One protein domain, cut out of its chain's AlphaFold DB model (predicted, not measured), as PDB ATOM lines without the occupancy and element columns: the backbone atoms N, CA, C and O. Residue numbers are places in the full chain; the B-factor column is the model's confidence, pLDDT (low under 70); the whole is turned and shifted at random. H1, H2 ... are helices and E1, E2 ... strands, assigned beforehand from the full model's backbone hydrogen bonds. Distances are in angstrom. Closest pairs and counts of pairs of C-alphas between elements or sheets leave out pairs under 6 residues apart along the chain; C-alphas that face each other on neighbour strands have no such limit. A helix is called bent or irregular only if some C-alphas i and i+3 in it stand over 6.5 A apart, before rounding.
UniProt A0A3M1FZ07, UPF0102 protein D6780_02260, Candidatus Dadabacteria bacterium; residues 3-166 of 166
ATOM      1  N   ARG A   3     121.683  99.744  69.018       51.78
ATOM      2  CA  ARG A   3     121.920  98.325  68.720       51.78
ATOM      3  C   ARG A   3     122.636  97.680  69.891       51.78
ATOM      4  O   ARG A   3     123.686  98.159  70.305       51.78
ATOM      5  N   MET A   4     122.109  96.553  70.357       52.06
ATOM      6  CA  MET A   4     122.813  95.692  71.302       52.06
ATOM      7  C   MET A   4     123.159  94.382  70.594       52.06
ATOM      8  O   MET A   4     122.274  93.630  70.174       52.06
ATOM      9  N   LEU A   5     124.458  94.142  70.409       46.84
ATOM     10  CA  LEU A   5     124.990  92.921  69.809       46.84
ATOM     11  C   LEU A   5     125.369  91.941  70.916       46.84
ATOM     12  O   LEU A   5     126.276  92.197  71.703       46.84
ATOM     13  N   PHE A   6     124.700  90.793  70.947       50.66
ATOM     14  CA  PHE A   6     125.145  89.661  71.751       50.66
ATOM     15  C   PHE A   6     126.065  88.777  70.894       50.66
ATOM     16  O   PHE A   6     125.603  88.125  69.954       50.66
ATOM     17  N   LEU A   7     127.370  88.772  71.196       36.28
ATOM     18  CA  LEU A   7     128.360  87.893  70.559       36.28
ATOM     19  C   LEU A   7     128.369  86.516  71.243       36.28
ATOM     20  O   LEU A   7     128.567  86.412  72.452       36.28
ATOM     21  N   PHE A   8     128.193  85.452  70.456       48.56
ATOM     22  CA  PHE A   8     128.208  84.061  70.917       48.56
ATOM     23  C   PHE A   8     129.468  83.346  70.423       48.56
ATOM     24  O   PHE A   8     129.435  82.638  69.421       48.56
ATOM     25  N   GLN A   9     130.593  83.510  71.123       33.38
ATOM     26  CA  GLN A   9     131.746  82.617  70.951       33.38
ATOM     27  C   GLN A   9     131.682  81.474  71.975       33.38
ATOM     28  O   GLN A   9     131.260  81.676  73.114       33.38
ATOM     29  N   ARG A  10     132.108  80.265  71.575       39.94
ATOM     30  CA  ARG A  10     132.131  79.039  72.409       39.94
ATOM     31  C   ARG A  10     132.833  79.227  73.771       39.94
ATOM     32  O   ARG A  10     132.523  78.507  74.716       39.94
ATOM     33  N   THR A  11     133.714  80.218  73.882       34.03
ATOM     34  CA  THR A  11     134.504  80.576  75.071       34.03
ATOM     35  C   THR A  11     133.840  81.598  76.007       34.03
ATOM     36  O   THR A  11     134.252  81.713  77.157       34.03
ATOM     37  N   ALA A  12     132.754  82.275  75.607       35.16
ATOM     38  CA  ALA A  12     132.007  83.214  76.465       35.16
ATOM     39  C   ALA A  12     130.999  82.506  77.396       35.16
ATOM     40  O   ALA A  12     129.953  83.041  77.776       35.16
ATOM     41  N   THR A  13     131.292  81.259  77.756       35.97
ATOM     42  CA  THR A  13     130.395  80.386  78.505       35.97
ATOM     43  C   THR A  13     130.317  80.752  79.987       35.97
ATOM     44  O   THR A  13     129.335  80.401  80.614       35.97
ATOM     45  N   LYS A  14     131.222  81.537  80.583       33.81
ATOM     46  CA  LYS A  14     131.127  81.823  82.034       33.81
ATOM     47  C   LYS A  14     130.162  82.952  82.432       33.81
ATOM     48  O   LYS A  14     129.619  82.897  83.531       33.81
ATOM     49  N   PHE A  15     129.857  83.913  81.555       37.69
ATOM     50  CA  PHE A  15     128.990  85.053  81.916       37.69
ATOM     51  C   PHE A  15     127.483  84.722  81.860       37.69
ATOM     52  O   PHE A  15     126.675  85.272  82.604       37.69
ATOM     53  N   PHE A  16     127.085  83.766  81.014       39.88
ATOM     54  CA  PHE A  16     125.672  83.480  80.722       39.88
ATOM     55  C   PHE A  16     125.077  82.258  81.450       39.88
ATOM     56  O   PHE A  16     123.886  81.977  81.285       39.88
ATOM     57  N   TYR A  17     125.838  81.532  82.281       35.59
ATOM     58  CA  TYR A  17     125.366  80.271  82.890       35.59
ATOM     59  C   TYR A  17     124.174  80.427  83.851       35.59
ATOM     60  O   TYR A  17     123.402  79.481  84.022       35.59
ATOM     61  N   ARG A  18     123.958  81.628  84.410       40.88
ATOM     62  CA  ARG A  18     122.805  81.967  85.268       40.88
ATOM     63  C   ARG A  18     121.811  82.953  84.629       40.88
ATOM     64  O   ARG A  18     120.879  83.398  85.291       40.88
ATOM     65  N   HIS A  19     121.965  83.284  83.344       52.47
ATOM     66  CA  HIS A  19     121.205  84.368  82.715       52.47
ATOM     67  C   HIS A  19     119.810  83.904  82.239       52.47
ATOM     68  O   HIS A  19     119.705  82.867  81.577       52.47
ATOM     69  N   PRO A  20     118.726  84.675  82.457       47.09
ATOM     70  CA  PRO A  20     117.371  84.340  81.982       47.09
ATOM     71  C   PRO A  20     117.247  84.182  80.455       47.09
ATOM     72  O   PRO A  20     116.315  83.535  79.973       47.09
ATOM     73  N   LEU A  21     118.228  84.670  79.686       51.16
ATOM     74  CA  LEU A  21     118.325  84.449  78.241       51.16
ATOM     75  C   LEU A  21     118.661  82.988  77.886       51.16
ATOM     76  O   LEU A  21     118.400  82.565  76.767       51.16
ATOM     77  N   ARG A  22     119.129  82.155  78.828       56.28
ATOM     78  CA  ARG A  22     119.423  80.725  78.599       56.28
ATOM     79  C   ARG A  22     118.229  79.946  78.038       56.28
ATOM     80  O   ARG A  22     118.416  79.075  77.190       56.28
ATOM     81  N   LYS A  23     117.002  80.247  78.486       51.81
ATOM     82  CA  LYS A  23     115.779  79.619  77.945       51.81
ATOM     83  C   LYS A  23     115.526  80.042  76.495       51.81
ATOM     84  O   LYS A  23     115.199  79.193  75.673       51.81
ATOM     85  N   VAL A  24     115.757  81.317  76.178       52.03
ATOM     86  CA  VAL A  24     115.680  81.863  74.811       52.03
ATOM     87  C   VAL A  24     116.725  81.195  73.904       52.03
ATOM     88  O   VAL A  24     116.422  80.823  72.774       52.03
ATOM     89  N   LEU A  25     117.926  80.937  74.430       52.22
ATOM     90  CA  LEU A  25     119.035  80.308  73.703       52.22
ATOM     91  C   LEU A  25     118.824  78.816  73.428       52.22
ATOM     92  O   LEU A  25     118.993  78.374  72.291       52.22
ATOM     93  N   LYS A  26     118.376  78.035  74.425       52.31
ATOM     94  CA  LYS A  26     117.971  76.631  74.207       52.31
ATOM     95  C   LYS A  26     116.891  76.523  73.125       52.31
ATOM     96  O   LYS A  26     116.868  75.564  72.358       52.31
ATOM     97  N   MET A  27     116.024  77.528  73.038       52.22
ATOM     98  CA  MET A  27     114.940  77.575  72.069       52.22
ATOM     99  C   MET A  27     115.401  77.886  70.642       52.22
ATOM    100  O   MET A  27     114.856  77.301  69.710       52.22
ATOM    101  N   GLY A  28     116.425  78.730  70.459       50.41
ATOM    102  CA  GLY A  28     117.098  78.891  69.164       50.41
ATOM    103  C   GLY A  28     117.584  77.543  68.623       50.41
ATOM    104  O   GLY A  28     117.273  77.180  67.492       50.41
ATOM    105  N   GLY A  29     118.210  76.731  69.483       49.34
ATOM    106  CA  GLY A  29     118.604  75.357  69.156       49.34
ATOM    107  C   GLY A  29     117.430  74.423  68.823       49.34
ATOM    108  O   GLY A  29     117.521  73.651  67.877       49.34
ATOM    109  N   TYR A  30     116.308  74.502  69.546       48.59
ATOM    110  CA  TYR A  30     115.100  73.706  69.254       48.59
ATOM    111  C   TYR A  30     114.418  74.098  67.936       48.59
ATOM    112  O   TYR A  30     113.939  73.235  67.202       48.59
ATOM    113  N   LEU A  31     114.374  75.395  67.627       44.72
ATOM    114  CA  LEU A  31     113.791  75.922  66.394       44.72
ATOM    115  C   LEU A  31     114.613  75.527  65.165       44.72
ATOM    116  O   LEU A  31     114.023  75.205  64.137       44.72
ATOM    117  N   LEU A  32     115.943  75.484  65.298       49.72
ATOM    118  CA  LEU A  32     116.853  74.956  64.277       49.72
ATOM    119  C   LEU A  32     116.713  73.431  64.085       49.72
ATOM    120  O   LEU A  32     117.024  72.929  63.014       49.72
ATOM    121  N   ARG A  33     116.212  72.692  65.090       49.22
ATOM    122  CA  ARG A  33     116.095  71.214  65.088       49.22
ATOM    123  C   ARG A  33     114.716  70.653  64.704       49.22
ATOM    124  O   ARG A  33     114.540  69.443  64.682       49.22
ATOM    125  N   GLY A  34     113.717  71.489  64.409       47.50
ATOM    126  CA  GLY A  34     112.513  71.036  63.694       47.50
ATOM    127  C   GLY A  34     111.485  70.141  64.433       47.50
ATOM    128  O   GLY A  34     110.752  69.427  63.754       47.50
ATOM    129  N   GLY A  35     111.304  70.212  65.760       41.97
ATOM    130  CA  GLY A  35     110.378  69.325  66.519       41.97
ATOM    131  C   GLY A  35     108.854  69.630  66.475       41.97
ATOM    132  O   GLY A  35     108.446  70.790  66.511       41.97
ATOM    133  N   LYS A  36     108.009  68.582  66.416       40.59
ATOM    134  CA  LYS A  36     106.532  68.571  66.226       40.59
ATOM    135  C   LYS A  36     105.717  68.990  67.478       40.59
ATOM    136  O   LYS A  36     105.341  68.161  68.289       40.59
ATOM    137  N   VAL A  37     105.392  70.272  67.603       43.81
ATOM    138  CA  VAL A  37     104.188  70.791  68.304       43.81
ATOM    139  C   VAL A  37     103.535  71.779  67.319       43.81
ATOM    140  O   VAL A  37     104.101  71.962  66.240       43.81
ATOM    141  N   SER A  38     102.405  72.450  67.594       50.03
ATOM    142  CA  SER A  38     101.972  73.619  66.790       50.03
ATOM    143  C   SER A  38     103.043  74.730  66.875       50.03
ATOM    144  O   SER A  38     102.963  75.679  67.661       50.03
ATOM    145  N   LYS A  39     104.131  74.548  66.108       48.47
ATOM    146  CA  LYS A  39     105.450  75.190  66.243       48.47
ATOM    147  C   LYS A  39     105.320  76.703  66.236       48.47
ATOM    148  O   LYS A  39     106.085  77.393  66.895       48.47
ATOM    149  N   LYS A  40     104.344  77.215  65.488       50.00
ATOM    150  CA  LYS A  40     104.124  78.637  65.237       50.00
ATOM    151  C   LYS A  40     103.639  79.392  66.482       50.00
ATOM    152  O   LYS A  40     104.161  80.466  66.772       50.00
ATOM    153  N   TRP A  41     102.694  78.831  67.240       49.09
ATOM    154  CA  TRP A  41     102.098  79.491  68.412       49.09
ATOM    155  C   TRP A  41     103.030  79.498  69.624       49.09
ATOM    156  O   TRP A  41     103.248  80.548  70.232       49.09
ATOM    157  N   LEU A  42     103.652  78.353  69.923       52.19
ATOM    158  CA  LEU A  42     104.660  78.260  70.983       52.19
ATOM    159  C   LEU A  42     105.864  79.160  70.681       52.19
ATOM    160  O   LEU A  42     106.325  79.877  71.567       52.19
ATOM    161  N   LYS A  43     106.300  79.218  69.414       64.31
ATOM    162  CA  LYS A  43     107.347  80.142  68.956       64.31
ATOM    163  C   LYS A  43     106.958  81.605  69.189       64.31
ATOM    164  O   LYS A  43     107.769  82.346  69.730       64.31
ATOM    165  N   LYS A  44     105.729  82.021  68.856       68.38
ATOM    166  CA  LYS A  44     105.269  83.409  69.057       68.38
ATOM    167  C   LYS A  44     105.243  83.802  70.538       68.38
ATOM    168  O   LYS A  44     105.798  84.838  70.891       68.38
ATOM    169  N   LYS A  45     104.655  82.967  71.402       71.88
ATOM    170  CA  LYS A  45     104.556  83.243  72.848       71.88
ATOM    171  C   LYS A  45     105.932  83.324  73.507       71.88
ATOM    172  O   LYS A  45     106.176  84.195  74.334       71.88
ATOM    173  N   LEU A  46     106.840  82.426  73.137       74.12
ATOM    174  CA  LEU A  46     108.180  82.411  73.710       74.12
ATOM    175  C   LEU A  46     109.058  83.556  73.188       74.12
ATOM    176  O   LEU A  46     109.851  84.093  73.955       74.12
ATOM    177  N   ILE A  47     108.903  83.957  71.921       75.56
ATOM    178  CA  ILE A  47     109.554  85.158  71.375       75.56
ATOM    179  C   ILE A  47     109.054  86.410  72.101       75.56
ATOM    180  O   ILE A  47     109.882  87.222  72.491       75.56
ATOM    181  N   GLY A  48     107.744  86.531  72.353       80.56
ATOM    182  CA  GLY A  48     107.183  87.631  73.149       80.56
ATOM    183  C   GLY A  48     107.835  87.739  74.529       80.56
ATOM    184  O   GLY A  48     108.423  88.764  74.856       80.56
ATOM    185  N   LYS A  49     107.882  86.622  75.268       82.06
ATOM    186  CA  LYS A  49     108.569  86.557  76.570       82.06
ATOM    187  C   LYS A  49     110.054  86.907  76.490       82.06
ATOM    188  O   LYS A  49     110.600  87.516  77.404       82.06
ATOM    189  N   ALA A  50     110.737  86.485  75.424       79.25
ATOM    190  CA  ALA A  50     112.133  86.851  75.211       79.25
ATOM    191  C   ALA A  50     112.281  88.367  75.037       79.25
ATOM    192  O   ALA A  50     113.185  88.956  75.623       79.25
ATOM    193  N   GLY A  51     111.377  88.991  74.279       83.25
ATOM    194  CA  GLY A  51     111.351  90.436  74.105       83.25
ATOM    195  C   GLY A  51     111.072  91.190  75.400       83.25
ATOM    196  O   GLY A  51     111.823  92.105  75.702       83.25
ATOM    197  N   GLU A  52     110.104  90.768  76.218       87.25
ATOM    198  CA  GLU A  52     109.863  91.353  77.554       87.25
ATOM    199  C   GLU A  52     111.128  91.331  78.426       87.25
ATOM    200  O   GLU A  52     111.508  92.336  79.033       87.25
ATOM    201  N   VAL A  53     111.831  90.191  78.457       86.06
ATOM    202  CA  VAL A  53     113.080  90.052  79.220       86.06
ATOM    203  C   VAL A  53     114.138  91.024  78.707       86.06
ATOM    204  O   VAL A  53     114.782  91.695  79.511       86.06
ATOM    205  N   ILE A  54     114.323  91.100  77.390       84.06
ATOM    206  CA  ILE A  54     115.306  91.977  76.747       84.06
ATOM    207  C   ILE A  54     114.970  93.456  76.988       84.06
ATOM    208  O   ILE A  54     115.858  94.214  77.375       84.06
ATOM    209  N   ALA A  55     113.702  93.842  76.829       87.38
ATOM    210  CA  ALA A  55     113.210  95.191  77.089       87.38
ATOM    211  C   ALA A  55     113.519  95.618  78.524       87.38
ATOM    212  O   ALA A  55     114.094  96.680  78.739       87.38
ATOM    213  N   ARG A  56     113.235  94.754  79.505       90.31
ATOM    214  CA  ARG A  56     113.540  95.020  80.916       90.31
ATOM    215  C   ARG A  56     115.026  95.298  81.144       90.31
ATOM    216  O   ARG A  56     115.360  96.258  81.827       90.31
ATOM    217  N   TYR A  57     115.910  94.476  80.574       85.19
ATOM    218  CA  TYR A  57     117.356  94.685  80.708       85.19
ATOM    219  C   TYR A  57     117.804  96.016  80.117       85.19
ATOM    220  O   TYR A  57     118.581  96.732  80.744       85.19
ATOM    221  N   TRP A  58     117.306  96.354  78.930       82.62
ATOM    222  CA  TRP A  58     117.655  97.608  78.280       82.62
ATOM    223  C   TRP A  58     117.125  98.820  79.035       82.62
ATOM    224  O   TRP A  58     117.875  99.762  79.251       82.62
ATOM    225  N   LEU A  59     115.883  98.772  79.519       88.25
ATOM    226  CA  LEU A  59     115.314  99.823  80.362       88.25
ATOM    227  C   LEU A  59     116.161 100.026  81.623       88.25
ATOM    228  O   LEU A  59     116.557 101.149  81.922       88.25
ATOM    229  N   THR A  60     116.535  98.955  82.327       90.06
ATOM    230  CA  THR A  60     117.443  99.070  83.479       90.06
ATOM    231  C   THR A  60     118.782  99.701  83.092       90.06
ATOM    232  O   THR A  60     119.236 100.619  83.767       90.06
ATOM    233  N   TRP A  61     119.387  99.275  81.980       86.50
ATOM    234  CA  TRP A  61     120.631  99.867  81.476       86.50
ATOM    235  C   TRP A  61     120.482 101.357  81.109       86.50
ATOM    236  O   TRP A  61     121.400 102.142  81.315       86.50
ATOM    237  N   ARG A  62     119.296 101.776  80.651       85.56
ATOM    238  CA  ARG A  62     118.924 103.170  80.348       85.56
ATOM    239  C   ARG A  62     118.515 103.989  81.581       85.56
ATOM    240  O   ARG A  62     117.981 105.094  81.422       85.56
ATOM    241  N   GLY A  63     118.729 103.464  82.789       92.56
ATOM    242  CA  GLY A  63     118.470 104.153  84.055       92.56
ATOM    243  C   GLY A  63     117.021 104.093  84.544       92.56
ATOM    244  O   GLY A  63     116.653 104.862  85.430       92.56
ATOM    245  N   TYR A  64     116.184 103.212  83.989       95.50
ATOM    246  CA  TYR A  64     114.844 102.974  84.527       95.50
ATOM    247  C   TYR A  64     114.919 102.072  85.761       95.50
ATOM    248  O   TYR A  64     115.504 100.986  85.732       95.50
ATOM    249  N   SER A  65     114.241 102.482  86.827       96.69
ATOM    250  CA  SER A  65     113.954 101.634  87.980       96.69
ATOM    251  C   SER A  65     112.703 100.814  87.690       96.69
ATOM    252  O   SER A  65     111.598 101.351  87.656       96.69
ATOM    253  N   ILE A  66     112.866  99.513  87.451       97.19
ATOM    254  CA  ILE A  66     111.734  98.614  87.193       97.19
ATOM    255  C   ILE A  66     110.954  98.417  88.493       97.19
ATOM    256  O   ILE A  66     111.507  97.921  89.472       97.19
ATOM    257  N   ILE A  67     109.674  98.788  88.490       97.69
ATOM    258  CA  ILE A  67     108.785  98.647  89.648       97.69
ATOM    259  C   ILE A  67     108.099  97.286  89.623       97.69
ATOM    260  O   ILE A  67     108.111  96.557  90.612       97.69
ATOM    261  N   THR A  68     107.501  96.932  88.488       96.88
ATOM    262  CA  THR A  68     106.864  95.629  88.297       96.88
ATOM    263  C   THR A  68     106.838  95.244  86.822       96.88
ATOM    264  O   THR A  68     106.988  96.087  85.936       96.88
ATOM    265  N   VAL A  69     106.681  93.950  86.562       96.00
ATOM    266  CA  VAL A  69     106.580  93.371  85.221       96.00
ATOM    267  C   VAL A  69     105.399  92.419  85.171       96.00
ATOM    268  O   VAL A  69     105.128  91.727  86.152       96.00
ATOM    269  N   ASN A  70     104.731  92.352  84.022       94.88
ATOM    270  CA  ASN A  70     103.541  91.537  83.811       94.88
ATOM    271  C   ASN A  70     102.467  91.798  84.880       94.88
ATOM    272  O   ASN A  70     101.901  90.861  85.450       94.88
ATOM    273  N   TRP A  71     102.209  93.076  85.179       97.38
ATOM    274  CA  TRP A  71     101.167  93.453  86.130       97.38
ATOM    275  C   TRP A  71      99.795  93.179  85.519       97.38
ATOM    276  O   TRP A  71      99.538  93.522  84.367       97.38
ATOM    277  N   ARG A  72      98.915  92.540  86.290       96.38
ATOM    278  CA  ARG A  72      97.601  92.088  85.829       96.38
ATOM    279  C   ARG A  72      96.535  92.438  86.845       96.38
ATOM    280  O   ARG A  72      96.738  92.280  88.046       96.38
ATOM    281  N   CYS A  73      95.382  92.839  86.340       95.06
ATOM    282  CA  CYS A  73      94.161  93.003  87.110       95.06
ATOM    283  C   CYS A  73      92.968  92.518  86.277       95.06
ATOM    284  O   CYS A  73      93.113  92.131  85.118       95.06
ATOM    285  N   GLN A  74      91.764  92.563  86.845       94.56
ATOM    286  CA  GLN A  74      90.549  92.149  86.134       94.56
ATOM    287  C   GLN A  74      90.295  92.960  84.849       94.56
ATOM    288  O   GLN A  74      89.658  92.464  83.925       94.56
ATOM    289  N   ARG A  75      90.795  94.202  84.775       93.19
ATOM    290  CA  ARG A  75      90.569  95.111  83.641       93.19
ATOM    291  C   ARG A  75      91.631  95.017  82.542       93.19
ATOM    292  O   ARG A  75      91.444  95.616  81.486       93.19
ATOM    293  N   GLY A  76      92.733  94.299  82.764       95.19
ATOM    294  CA  GLY A  76      93.785  94.143  81.760       95.19
ATOM    295  C   GLY A  76      95.173  93.891  82.335       95.19
ATOM    296  O   GLY A  76      95.337  93.486  83.487       95.19
ATOM    297  N   GLU A  77      96.182  94.124  81.499       96.12
ATOM    298  CA  GLU A  77      97.588  93.903  81.828       96.12
ATOM    299  C   GLU A  77      98.481  95.050  81.345       96.12
ATOM    300  O   GLU A  77      98.170  95.716  80.353       96.12
ATOM    301  N   ILE A  78      99.579  95.268  82.069       96.62
ATOM    302  CA  ILE A  78     100.678  96.165  81.705       96.62
ATOM    303  C   ILE A  78     101.965  95.333  81.684       96.62
ATOM    304  O   ILE A  78     102.296  94.678  82.680       96.62
ATOM    305  N   ASP A  79     102.708  95.388  80.576       95.62
ATOM    306  CA  ASP A  79     103.917  94.576  80.400       95.62
ATOM    307  C   ASP A  79     105.023  94.994  81.377       95.62
ATOM    308  O   ASP A  79     105.591  94.152  82.076       95.62
ATOM    309  N   ILE A  80     105.341  96.291  81.455       96.94
ATOM    310  CA  ILE A  80     106.358  96.821  82.371       96.94
ATOM    311  C   ILE A  80     105.884  98.146  82.972       96.94
ATOM    312  O   ILE A  80     105.411  99.033  82.267       96.94
ATOM    313  N   ILE A  81     106.072  98.298  84.283       98.19
ATOM    314  CA  ILE A  81     105.921  99.571  84.990       98.19
ATOM    315  C   ILE A  81     107.278  99.948  85.565       98.19
ATOM    316  O   ILE A  81     107.906  99.158  86.281       98.19
ATOM    317  N   ALA A  82     107.742 101.152  85.255       97.94
ATOM    318  CA  ALA A  82     109.050 101.632  85.669       97.94
ATOM    319  C   ALA A  82     109.014 103.107  86.072       97.94
ATOM    320  O   ALA A  82     108.090 103.837  85.737       97.94
ATOM    321  N   VAL A  83     110.040 103.557  86.785       98.06
ATOM    322  CA  VAL A  83     110.249 104.969  87.114       98.06
ATOM    323  C   VAL A  83     111.569 105.430  86.526       98.06
ATOM    324  O   VAL A  83     112.586 104.742  86.647       98.06
ATOM    325  N   LYS A  84     111.566 106.619  85.927       96.25
ATOM    326  CA  LYS A  84     112.781 107.326  85.526       96.25
ATOM    327  C   LYS A  84     112.611 108.815  85.799       96.25
ATOM    328  O   LYS A  84     111.625 109.432  85.403       96.25
ATOM    329  N   GLY A  85     113.555 109.390  86.540       95.69
ATOM    330  CA  GLY A  85     113.385 110.734  87.091       95.69
ATOM    331  C   GLY A  85     112.142 110.801  87.985       95.69
ATOM    332  O   GLY A  85     112.041 110.062  88.959       95.69
ATOM    333  N   ARG A  86     111.193 111.678  87.642       97.00
ATOM    334  CA  ARG A  86     109.914 111.853  88.360       97.00
ATOM    335  C   ARG A  86     108.707 111.439  87.513       97.00
ATOM    336  O   ARG A  86     107.627 111.993  87.690       97.00
ATOM    337  N   ILE A  87     108.888 110.513  86.577       97.44
ATOM    338  CA  ILE A  87     107.823 110.030  85.692       97.44
ATOM    339  C   ILE A  87     107.605 108.535  85.920       97.44
ATOM    340  O   ILE A  87     108.564 107.763  86.024       97.44
ATOM    341  N   LEU A  88     106.334 108.144  86.022       98.00
ATOM    342  CA  LEU A  88     105.907 106.749  86.010       98.00
ATOM    343  C   LEU A  88     105.683 106.308  84.565       98.00
ATOM    344  O   LEU A  88     104.768 106.785  83.902       98.00
ATOM    345  N   HIS A  89     106.508 105.390  84.095       97.62
ATOM    346  CA  HIS A  89     106.462 104.858  82.745       97.62
ATOM    347  C   HIS A  89     105.629 103.576  82.707       97.62
ATOM    348  O   HIS A  89     105.906 102.615  83.433       97.62
ATOM    349  N   ILE A  90     104.611 103.578  81.849       97.75
ATOM    350  CA  ILE A  90     103.687 102.477  81.585       97.75
ATOM    351  C   ILE A  90     104.016 101.948  80.199       97.75
ATOM    352  O   ILE A  90     103.668 102.553  79.189       97.75
ATOM    353  N   ILE A  91     104.750 100.845  80.160       95.62
ATOM    354  CA  ILE A  91     105.489 100.436  78.974       95.62
ATOM    355  C   ILE A  91     104.833  99.192  78.376       95.62
ATOM    356  O   ILE A  91     104.788  98.140  79.012       95.62
ATOM    357  N   GLU A  92     104.377  99.309  77.130       93.81
ATOM    358  CA  GLU A  92     103.963  98.182  76.288       93.81
ATOM    359  C   GLU A  92     105.176  97.652  75.506       93.81
ATOM    360  O   GLU A  92     105.907  98.420  74.871       93.81
ATOM    361  N   VAL A  93     105.378  96.333  75.492       91.81
ATOM    362  CA  VAL A  93     106.489  95.677  74.795       91.81
ATOM    363  C   VAL A  93     106.000  94.957  73.543       91.81
ATOM    364  O   VAL A  93     105.340  93.919  73.582       91.81
ATOM    365  N   LYS A  94     106.427  95.433  72.373       87.75
ATOM    366  CA  LYS A  94     106.176  94.747  71.099       87.75
ATOM    367  C   LYS A  94     107.410  94.001  70.630       87.75
ATOM    368  O   LYS A  94     108.427  94.597  70.302       87.75
ATOM    369  N   THR A  95     107.301  92.681  70.507       84.25
ATOM    370  CA  THR A  95     108.384  91.875  69.923       84.25
ATOM    371  C   THR A  95     108.156  91.623  68.434       84.25
ATOM    372  O   THR A  95     107.050  91.266  68.003       84.25
ATOM    373  N   ARG A  96     109.210  91.781  67.633       79.50
ATOM    374  CA  ARG A  96     109.236  91.510  66.190       79.50
ATOM    375  C   ARG A  96     110.393  90.581  65.846       79.50
ATOM    376  O   ARG A  96     111.394  90.536  66.548       79.50
ATOM    377  N   THR A  97     110.257  89.846  64.748       75.50
ATOM    378  CA  THR A  97     111.356  89.076  64.146       75.50
ATOM    379  C   THR A  97     111.777  89.710  62.829       75.50
ATOM    380  O   THR A  97     110.918  90.256  62.146       75.50
ATOM    381  N   SER A  98     113.048  89.584  62.444       65.62
ATOM    382  CA  SER A  98     113.673  90.208  61.259       65.62
ATOM    383  C   SER A  98     112.842  90.253  59.970       65.62
ATOM    384  O   SER A  98     112.817  91.277  59.298       65.62
ATOM    385  N   ASN A  99     112.100  89.194  59.630       61.47
ATOM    386  CA  ASN A  99     111.269  89.180  58.415       61.47
ATOM    387  C   ASN A  99     110.127  90.219  58.448       61.47
ATOM    388  O   ASN A  99     109.557  90.532  57.409       61.47
ATOM    389  N   ALA A 100     109.800  90.756  59.626       56.34
ATOM    390  CA  ALA A 100     108.809  91.805  59.835       56.34
ATOM    391  C   ALA A 100     109.419  93.223  59.906       56.34
ATOM    392  O   ALA A 100     108.655  94.182  59.950       56.34
ATOM    393  N   GLU A 101     110.756  93.382  59.894       53.66
ATOM    394  CA  GLU A 101     111.416  94.707  59.953       53.66
ATOM    395  C   GLU A 101     111.045  95.608  58.769       53.66
ATOM    396  O   GLU A 101     110.949  96.820  58.932       53.66
ATOM    397  N   LYS A 102     110.780  95.030  57.588       56.91
ATOM    398  CA  LYS A 102     110.457  95.781  56.359       56.91
ATOM    399  C   LYS A 102     109.111  96.534  56.402       56.91
ATOM    400  O   LYS A 102     108.762  97.185  55.429       56.91
ATOM    401  N   LEU A 103     108.340  96.434  57.492       53.38
ATOM    402  CA  LEU A 103     106.996  97.024  57.642       53.38
ATOM    403  C   LEU A 103     106.928  98.151  58.702       53.38
ATOM    404  O   LEU A 103     105.838  98.511  59.153       53.38
ATOM    405  N   TRP A 104     108.081  98.674  59.124       60.72
ATOM    406  CA  TRP A 104     108.259  99.727  60.139       60.72
ATOM    407  C   TRP A 104     108.222 101.137  59.504       60.72
ATOM    408  O   TRP A 104     108.681 101.229  58.365       60.72
ATOM    409  N   PRO A 105     107.742 102.243  60.146       54.50
ATOM    410  CA  PRO A 105     107.390 102.479  61.567       54.50
ATOM    411  C   PRO A 105     105.890 102.630  61.912       54.50
ATOM    412  O   PRO A 105     105.534 102.649  63.089       54.50
ATOM    413  N   ALA A 106     104.987 102.760  60.935       51.94
ATOM    414  CA  ALA A 106     103.588 103.139  61.206       51.94
ATOM    415  C   ALA A 106     102.793 102.088  62.014       51.94
ATOM    416  O   ALA A 106     101.893 102.432  62.777       51.94
ATOM    417  N   LYS A 107     103.138 100.798  61.886       60.69
ATOM    418  CA  LYS A 107     102.383  99.683  62.491       60.69
ATOM    419  C   LYS A 107     102.597  99.495  63.991       60.69
ATOM    420  O   LYS A 107     101.834  98.761  64.622       60.69
ATOM    421  N   ASP A 108     103.629 100.107  64.560       67.44
ATOM    422  CA  ASP A 108     103.974  99.859  65.955       67.44
ATOM    423  C   ASP A 108     103.429 100.906  66.921       67.44
ATOM    424  O   ASP A 108     103.406 100.628  68.113       67.44
ATOM    425  N   ALA A 109     102.785 101.974  66.438       75.81
ATOM    426  CA  ALA A 109     102.027 102.890  67.288       75.81
ATOM    427  C   ALA A 109     101.046 102.159  68.233       75.81
ATOM    428  O   ALA A 109     100.453 101.123  67.899       75.81
ATOM    429  N   ILE A 110     100.894 102.703  69.441       83.81
ATOM    430  CA  ILE A 110      99.817 102.305  70.346       83.81
ATOM    431  C   ILE A 110      98.514 102.775  69.700       83.81
ATOM    432  O   ILE A 110      98.374 103.944  69.344       83.81
ATOM    433  N   THR A 111      97.577 101.852  69.486       89.56
ATOM    434  CA  THR A 111      96.286 102.209  68.892       89.56
ATOM    435  C   THR A 111      95.490 103.076  69.872       89.56
ATOM    436  O   THR A 111      95.644 102.904  71.083       89.56
ATOM    437  N   PRO A 112      94.581 103.952  69.406       90.31
ATOM    438  CA  PRO A 112      93.778 104.783  70.307       90.31
ATOM    439  C   PRO A 112      92.997 103.974  71.354       90.31
ATOM    440  O   PRO A 112      92.907 104.369  72.512       90.31
ATOM    441  N   SER A 113      92.474 102.804  70.968       91.81
ATOM    442  CA  SER A 113      91.791 101.890  71.892       91.81
ATOM    443  C   SER A 113      92.741 101.358  72.970       91.81
ATOM    444  O   SER A 113      92.431 101.456  74.155       91.81
ATOM    445  N   LYS A 114      93.929 100.875  72.581       91.12
ATOM    446  CA  LYS A 114      94.931 100.377  73.530       91.12
ATOM    447  C   LYS A 114      95.442 101.495  74.442       91.12
ATOM    448  O   LYS A 114      95.634 101.247  75.625       91.12
ATOM    449  N   TYR A 115      95.600 102.717  73.931       93.38
ATOM    450  CA  TYR A 115      95.993 103.877  74.733       93.38
ATOM    451  C   TYR A 115      94.962 104.181  75.827       93.38
ATOM    452  O   TYR A 115      95.331 104.318  76.988       93.38
ATOM    453  N   LYS A 116      93.664 104.202  75.486       94.81
ATOM    454  CA  LYS A 116      92.581 104.379  76.472       94.81
ATOM    455  C   LYS A 116      92.610 103.294  77.551       94.81
ATOM    456  O   LYS A 116      92.485 103.606  78.732       94.81
ATOM    457  N   THR A 117      92.812 102.034  77.158       96.06
ATOM    458  CA  THR A 117      92.968 100.928  78.113       96.06
ATOM    459  C   THR A 117      94.166 101.153  79.029       96.06
ATOM    460  O   THR A 117      94.015 101.087  80.243       96.06
ATOM    461  N   LEU A 118      95.342 101.451  78.469       96.38
ATOM    462  CA  LEU A 118      96.557 101.676  79.250       96.38
ATOM    463  C   LEU A 118      96.389 102.857  80.206       96.38
ATOM    464  O   LEU A 118      96.731 102.716  81.368       96.38
ATOM    465  N   MET A 119      95.767 103.956  79.776       96.38
ATOM    466  CA  MET A 119      95.471 105.105  80.634       96.38
ATOM    467  C   MET A 119      94.587 104.720  81.829       96.38
ATOM    468  O   MET A 119      94.908 105.065  82.965       96.38
ATOM    469  N   ALA A 120      93.521 103.947  81.611       97.50
ATOM    470  CA  ALA A 120      92.683 103.453  82.705       97.50
ATOM    471  C   ALA A 120      93.459 102.531  83.665       97.50
ATOM    472  O   ALA A 120      93.297 102.619  84.882       97.50
ATOM    473  N   LEU A 121      94.328 101.665  83.133       98.31
ATOM    474  CA  LEU A 121      95.187 100.798  83.941       98.31
ATOM    475  C   LEU A 121      96.237 101.595  84.732       98.31
ATOM    476  O   LEU A 121      96.509 101.245  85.878       98.31
ATOM    477  N   THR A 122      96.768 102.684  84.170       97.56
ATOM    478  CA  THR A 122      97.680 103.611  84.853       97.56
ATOM    479  C   THR A 122      97.039 104.186  86.107       97.56
ATOM    480  O   THR A 122      97.648 104.131  87.172       97.56
ATOM    481  N   HIS A 123      95.805 104.697  85.998       97.25
ATOM    482  CA  HIS A 123      95.076 105.246  87.144       97.25
ATOM    483  C   HIS A 123      94.868 104.190  88.232       97.25
ATOM    484  O   HIS A 123      95.250 104.410  89.378       97.25
ATOM    485  N   LEU A 124      94.385 103.003  87.859       97.94
ATOM    486  CA  LEU A 124      94.152 101.910  88.809       97.94
ATOM    487  C   LEU A 124      95.422 101.464  89.522       97.94
ATOM    488  O   LEU A 124      95.408 101.213  90.730       97.94
ATOM    489  N   TYR A 125      96.523 101.349  88.779       98.12
ATOM    490  CA  TYR A 125      97.807 101.006  89.363       98.12
ATOM    491  C   TYR A 125      98.276 102.093  90.333       98.12
ATOM    492  O   TYR A 125      98.691 101.772  91.447       98.12
ATOM    493  N   ALA A 126      98.187 103.365  89.930       96.62
ATOM    494  CA  ALA A 126      98.622 104.493  90.741       96.62
ATOM    495  C   ALA A 126      97.828 104.609  92.050       96.62
ATOM    496  O   ALA A 126      98.429 104.763  93.112       96.62
ATOM    497  N   GLU A 127      96.504 104.468  91.983       96.69
ATOM    498  CA  GLU A 127      95.608 104.495  93.143       96.69
ATOM    499  C   GLU A 127      95.912 103.343  94.105       96.69
ATOM    500  O   GLU A 127      96.174 103.565  95.287       96.69
ATOM    501  N   SER A 128      95.987 102.115  93.584       96.62
ATOM    502  CA  SER A 128      96.225 100.912  94.396       96.62
ATOM    503  C   SER A 128      97.616 100.886  95.043       96.62
ATOM    504  O   SER A 128      97.843 100.146  95.996       96.62
ATOM    505  N   ASN A 129      98.566 101.673  94.525       97.44
ATOM    506  CA  ASN A 129      99.958 101.700  94.980       97.44
ATOM    507  C   ASN A 129     100.396 103.087  95.473       97.44
ATOM    508  O   ASN A 129     101.597 103.343  95.582       97.44
ATOM    509  N   TYR A 130      99.464 103.984  95.803       96.00
ATOM    510  CA  TYR A 130      99.767 105.383  96.129       96.00
ATOM    511  C   TYR A 130     100.825 105.537  97.239       96.00
ATOM    512  O   TYR A 130     101.818 106.254  97.080       96.00
ATOM    513  N   ALA A 131     100.670 104.799  98.345       97.06
ATOM    514  CA  ALA A 131     101.605 104.830  99.473       97.06
ATOM    515  C   ALA A 131     103.019 104.353  99.096       97.06
ATOM    516  O   ALA A 131     104.014 104.827  99.647       97.06
ATOM    517  N   PHE A 132     103.122 103.436  98.134       97.00
ATOM    518  CA  PHE A 132     104.402 103.031  97.574       97.00
ATOM    519  C   PHE A 132     104.951 104.124  96.650       97.00
ATOM    520  O   PHE A 132     106.082 104.566  96.833       97.00
ATOM    521  N   LEU A 133     104.145 104.620  95.713       96.75
ATOM    522  CA  LEU A 133     104.586 105.522  94.649       96.75
ATOM    523  C   LEU A 133     104.987 106.925  95.128       96.75
ATOM    524  O   LEU A 133     105.857 107.545  94.515       96.75
ATOM    525  N   ARG A 134     104.441 107.415  96.249       95.75
ATOM    526  CA  ARG A 134     104.775 108.749  96.794       95.75
ATOM    527  C   ARG A 134     106.270 108.966  97.067       95.75
ATOM    528  O   ARG A 134     106.732 110.100  97.003       95.75
ATOM    529  N   ARG A 135     107.045 107.897  97.300       96.44
ATOM    530  CA  ARG A 135     108.504 107.975  97.526       96.44
ATOM    531  C   ARG A 135     109.293 108.471  96.309       96.44
ATOM    532  O   ARG A 135     110.432 108.895  96.456       96.44
ATOM    533  N   PHE A 136     108.705 108.389  95.115       96.12
ATOM    534  CA  PHE A 136     109.354 108.789  93.866       96.12
ATOM    535  C   PHE A 136     109.062 110.245  93.475       96.12
ATOM    536  O   PHE A 136     109.589 110.708  92.466       96.12
ATOM    537  N   TYR A 137     108.240 110.975  94.247       96.75
ATOM    538  CA  TYR A 137     107.873 112.374  93.976       96.75
ATOM    539  C   TYR A 137     107.432 112.599  92.519       96.75
ATOM    540  O   TYR A 137     107.907 113.515  91.839       96.75
ATOM    541  N   LEU A 138     106.569 111.703  92.029       97.19
ATOM    542  CA  LEU A 138     106.147 111.670  90.634       97.19
ATOM    543  C   LEU A 138     105.420 112.965  90.245       97.19
ATOM    544  O   LEU A 138     104.572 113.456  90.985       97.19
ATOM    545  N   LYS A 139     105.742 113.494  89.063       96.62
ATOM    546  CA  LYS A 139     105.088 114.652  88.432       96.62
ATOM    547  C   LYS A 139     104.035 114.253  87.398       96.62
ATOM    548  O   LYS A 139     103.329 115.112  86.886       96.62
ATOM    549  N   GLY A 140     103.952 112.968  87.070       95.50
ATOM    550  CA  GLY A 140     103.017 112.447  86.088       95.50
ATOM    551  C   GLY A 140     103.333 111.009  85.708       95.50
ATOM    552  O   GLY A 140     104.254 110.383  86.246       95.50
ATOM    553  N   ALA A 141     102.557 110.508  84.755       96.06
ATOM    554  CA  ALA A 141     102.763 109.217  84.130       96.06
ATOM    555  C   ALA A 141     102.827 109.376  82.611       96.06
ATOM    556  O   ALA A 141     102.218 110.286  82.048       96.06
ATOM    557  N   GLN A 142     103.554 108.476  81.968       95.56
ATOM    558  CA  GLN A 142     103.764 108.440  80.531       95.56
ATOM    559  C   GLN A 142     103.512 107.020  80.037       95.56
ATOM    560  O   GLN A 142     103.867 106.054  80.713       95.56
ATOM    561  N   ILE A 143     102.857 106.893  78.885       94.75
ATOM    562  CA  ILE A 143     102.633 105.600  78.242       94.75
ATOM    563  C   ILE A 143     103.652 105.465  77.123       94.75
ATOM    564  O   ILE A 143     103.606 106.221  76.158       94.75
ATOM    565  N   ASP A 144     104.516 104.468  77.236       91.62
ATOM    566  CA  ASP A 144     105.590 104.230  76.285       91.62
ATOM    567  C   ASP A 144     105.367 102.947  75.507       91.62
ATOM    568  O   ASP A 144     104.748 101.980  75.962       91.62
ATOM    569  N   LEU A 145     105.982 102.912  74.335       90.44
ATOM    570  CA  LEU A 145     106.164 101.687  73.588       90.44
ATOM    571  C   LEU A 145     107.646 101.341  73.497       90.44
ATOM    572  O   LEU A 145     108.425 102.116  72.943       90.44
ATOM    573  N   VAL A 146     107.992 100.121  73.907       88.50
ATOM    574  CA  VAL A 146     109.284  99.502  73.606       88.50
ATOM    575  C   VAL A 146     109.094  98.433  72.544       88.50
ATOM    576  O   VAL A 146     108.452  97.406  72.762       88.50
ATOM    577  N   THR A 147     109.692  98.640  71.373       86.00
ATOM    578  CA  THR A 147     109.761  97.576  70.363       86.00
ATOM    579  C   THR A 147     111.087  96.846  70.467       86.00
ATOM    580  O   THR A 147     112.133  97.470  70.336       86.00
ATOM    581  N   VAL A 148     111.044  95.525  70.630       81.31
ATOM    582  CA  VAL A 148     112.211  94.642  70.585       81.31
ATOM    583  C   VAL A 148     112.208  93.885  69.270       81.31
ATOM    584  O   VAL A 148     111.343  93.041  69.023       81.31
ATOM    585  N   VAL A 149     113.196  94.148  68.424       77.94
ATOM    586  CA  VAL A 149     113.388  93.351  67.212       77.94
ATOM    587  C   VAL A 149     114.430  92.280  67.460       77.94
ATOM    588  O   VAL A 149     115.546  92.593  67.838       77.94
ATOM    589  N   ILE A 150     114.065  91.026  67.225       75.06
ATOM    590  CA  ILE A 150     114.925  89.859  67.368       75.06
ATOM    591  C   ILE A 150     115.290  89.345  65.975       75.06
ATOM    592  O   ILE A 150     114.449  88.804  65.249       75.06
ATOM    593  N   THR A 151     116.561  89.483  65.612       69.25
ATOM    594  CA  THR A 151     117.106  88.878  64.391       69.25
ATOM    595  C   THR A 151     118.007  87.712  64.754       69.25
ATOM    596  O   THR A 151     118.937  87.877  65.539       69.25
ATOM    597  N   PHE A 152     117.749  86.550  64.155       66.62
ATOM    598  CA  PHE A 152     118.632  85.389  64.238       66.62
ATOM    599  C   PHE A 152     119.563  85.404  63.021       66.62
ATOM    600  O   PHE A 152     119.098  85.182  61.903       66.62
ATOM    601  N   LYS A 153     120.858  85.678  63.214       57.09
ATOM    602  CA  LYS A 153     121.877  85.561  62.152       57.09
ATOM    603  C   LYS A 153     122.751  84.335  62.395       57.09
ATOM    604  O   LYS A 153     123.070  84.012  63.537       57.09
ATOM    605  N   VAL A 154     123.156  83.648  61.334       44.12
ATOM    606  CA  VAL A 154     124.129  82.545  61.406       44.12
ATOM    607  C   VAL A 154     125.540  83.140  61.603       44.12
ATOM    608  O   VAL A 154     125.813  84.179  61.005       44.12
ATOM    609  N   PRO A 155     126.423  82.548  62.436       45.19
ATOM    610  CA  PRO A 155     126.257  81.327  63.219       45.19
ATOM    611  C   PRO A 155     125.909  81.621  64.692       45.19
ATOM    612  O   PRO A 155     126.671  81.265  65.585       45.19
ATOM    613  N   ASN A 156     124.713  82.182  64.942       50.06
ATOM    614  CA  ASN A 156     124.041  82.398  66.243       50.06
ATOM    615  C   ASN A 156     124.080  83.822  66.829       50.06
ATOM    616  O   ASN A 156     124.098  83.963  68.045       50.06
ATOM    617  N   PHE A 157     124.030  84.887  66.031       48.84
ATOM    618  CA  PHE A 157     123.874  86.233  66.594       48.84
ATOM    619  C   PHE A 157     122.405  86.571  66.838       48.84
ATOM    620  O   PHE A 157     121.559  86.384  65.960       48.84
ATOM    621  N   LEU A 158     122.132  87.097  68.032       55.88
ATOM    622  CA  LEU A 158     120.897  87.793  68.361       55.88
ATOM    623  C   LEU A 158     121.172  89.291  68.224       55.88
ATOM    624  O   LEU A 158     121.838  89.876  69.078       55.88
ATOM    625  N   GLU A 159     120.687  89.902  67.146       56.94
ATOM    626  CA  GLU A 159     120.684  91.363  67.040       56.94
ATOM    627  C   GLU A 159     119.380  91.885  67.633       56.94
ATOM    628  O   GLU A 159     118.299  91.482  67.188       56.94
ATOM    629  N   VAL A 160     119.511  92.763  68.633       59.12
ATOM    630  CA  VAL A 160     118.389  93.467  69.241       59.12
ATOM    631  C   VAL A 160     118.431  94.940  68.864       59.12
ATOM    632  O   VAL A 160     119.405  95.637  69.157       59.12
ATOM    633  N   LYS A 161     117.340  95.419  68.263       62.16
ATOM    634  CA  LYS A 161     117.070  96.851  68.096       62.16
ATOM    635  C   LYS A 161     115.933  97.245  69.019       62.16
ATOM    636  O   LYS A 161     114.917  96.544  69.055       62.16
ATOM    637  N   MET A 162     116.121  98.351  69.734       62.25
ATOM    638  CA  MET A 162     115.105  98.918  70.613       62.25
ATOM    639  C   MET A 162     114.737 100.339  70.208       62.25
ATOM    640  O   MET A 162     115.592 101.146  69.833       62.25
ATOM    641  N   TYR A 163     113.432 100.597  70.246       65.25
ATOM    642  CA  TYR A 163     112.826 101.890  69.968       65.25
ATOM    643  C   TYR A 163     111.895 102.219  71.114       65.25
ATOM    644  O   TYR A 163     110.999 101.429  71.412       65.25
ATOM    645  N   GLU A 164     112.131 103.374  71.715       62.09
ATOM    646  CA  GLU A 164     111.251 103.997  72.686       62.09
ATOM    647  C   GLU A 164     110.483 105.094  71.955       62.09
ATOM    648  O   GLU A 164     111.090 105.965  71.323       62.09
ATOM    649  N   LYS A 165     109.154 104.999  71.974       64.56
ATOM    650  CA  LYS A 165     108.287 106.080  71.518       64.56
ATOM    651  C   LYS A 165     107.577 106.645  72.740       64.56
ATOM    652  O   LYS A 165     106.744 105.946  73.316       64.56
ATOM    653  N   VAL A 166     107.992 107.860  73.087       60.16
ATOM    654  CA  VAL A 166     107.411 108.748  74.097       60.16
ATOM    655  C   VAL A 166     106.283 109.551  73.465       60.16
ATOM    656  O   VAL A 166     106.469 109.964  72.294       60.16
TER     657      VAL A 166
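This is residues 3 to 166 of the 166 residues of the protein "UPF0102 protein D6780_02260" of Candidatus Dadabacteria bacterium (UniProt A0A3M1FZ07). A twisted six-stranded sheet, curled like part of a barrel, wraps round the long helix H2 on one face, while H4 packs on its opposite face at E3, E4 and E5. H1 folds back on H2 as a helical hairpin, and the loop of residues 10 to 19 sticks out. The printed part has 164 residues, with five named helices and six named strands in the order E1 H1 H2 E2 E3 E4 H3 H4 H5 E5 E6; the mixed sheet runs E1 E6 E5 E4 E3 E2. The class is mixed, helices and strands; the whole is compact, with a radius of gyration of the C-alphas of 17.4 A and spans of 48 by 35 by 28 A.

E1, residues 3 to 6, begins at C-alpha 3 (121.920, 98.325, 68.720). H1 is residues 21 to 32, and H2, residues 39 to 61, is 32.7 A long. E2, residues 65 to 73, bends by 60 degrees at residue 70, and E3, residues 76 to 84, by 57 degrees at residue 79. E4, residues 87 to 97, is 30.3 A long. H3, residues 98 to 103, is only just irregular: C-alphas 99 and 102 are 7.0 A apart. H4, residues 112 to 128, is 24.5 A long, and H5 is residues 130 to 136. E5, residues 140 to 153, is 40.6 A long; E6, residues 157 to 165, ends at C-alpha 165 (108.287, 106.080, 71.518).

Edge strand E1 is antiparallel to E6, with N 4 and O 160 3.1 A apart. E6 and E5 form a hairpin, N 157 to O 153 being 2.8 A. E5 and E4 are parallel, N 90 to O 142 being 2.8 A, and with H3, H4 and H5 form a strand-helix-strand unit, two parallel neighbour strands with helices between. E2, E3 and E4 form a meander, each strand the antiparallel neighbour of the one before, with N 89 to O 82 at 2.8 A and N 70 to O 79 at 2.8 A. H2 is on the sheet, its C-alpha 51 being 5.3 A from that of Thr 95 in E4. H3 and H4 are on the opposite face, which gives three layers, helices on both faces of a sheet; the closest C-alphas of H4 and E4 are Ile 90 and Thr 122, 6.9 A. H5 only grazes the sheet with residues 133 to 136. H1, not on the sheet, touches H2 with residues 21 to 24 alone, Val 24 to Ala 50 being 6.1 A between C-alphas, at a shallow tilt of 31 degrees, opposite ways. In H1, H2 and H4 every O i to N i+4 pair is within hydrogen-bond range; H3 has 0 of 2, with 2 of 3 O i to N i+3 pairs, and H5 1 of 3, with 3 of 4.

The C-alphas of Lys 36 and Tyr 137, the two farthest apart, are 51.9 A apart. The printed part has no cut, and E1 to H1 is the long link. Mean pLDDT of the printed part is 74.8; residues 3 to 44, 98 to 108 and 151 to 166 are under 70.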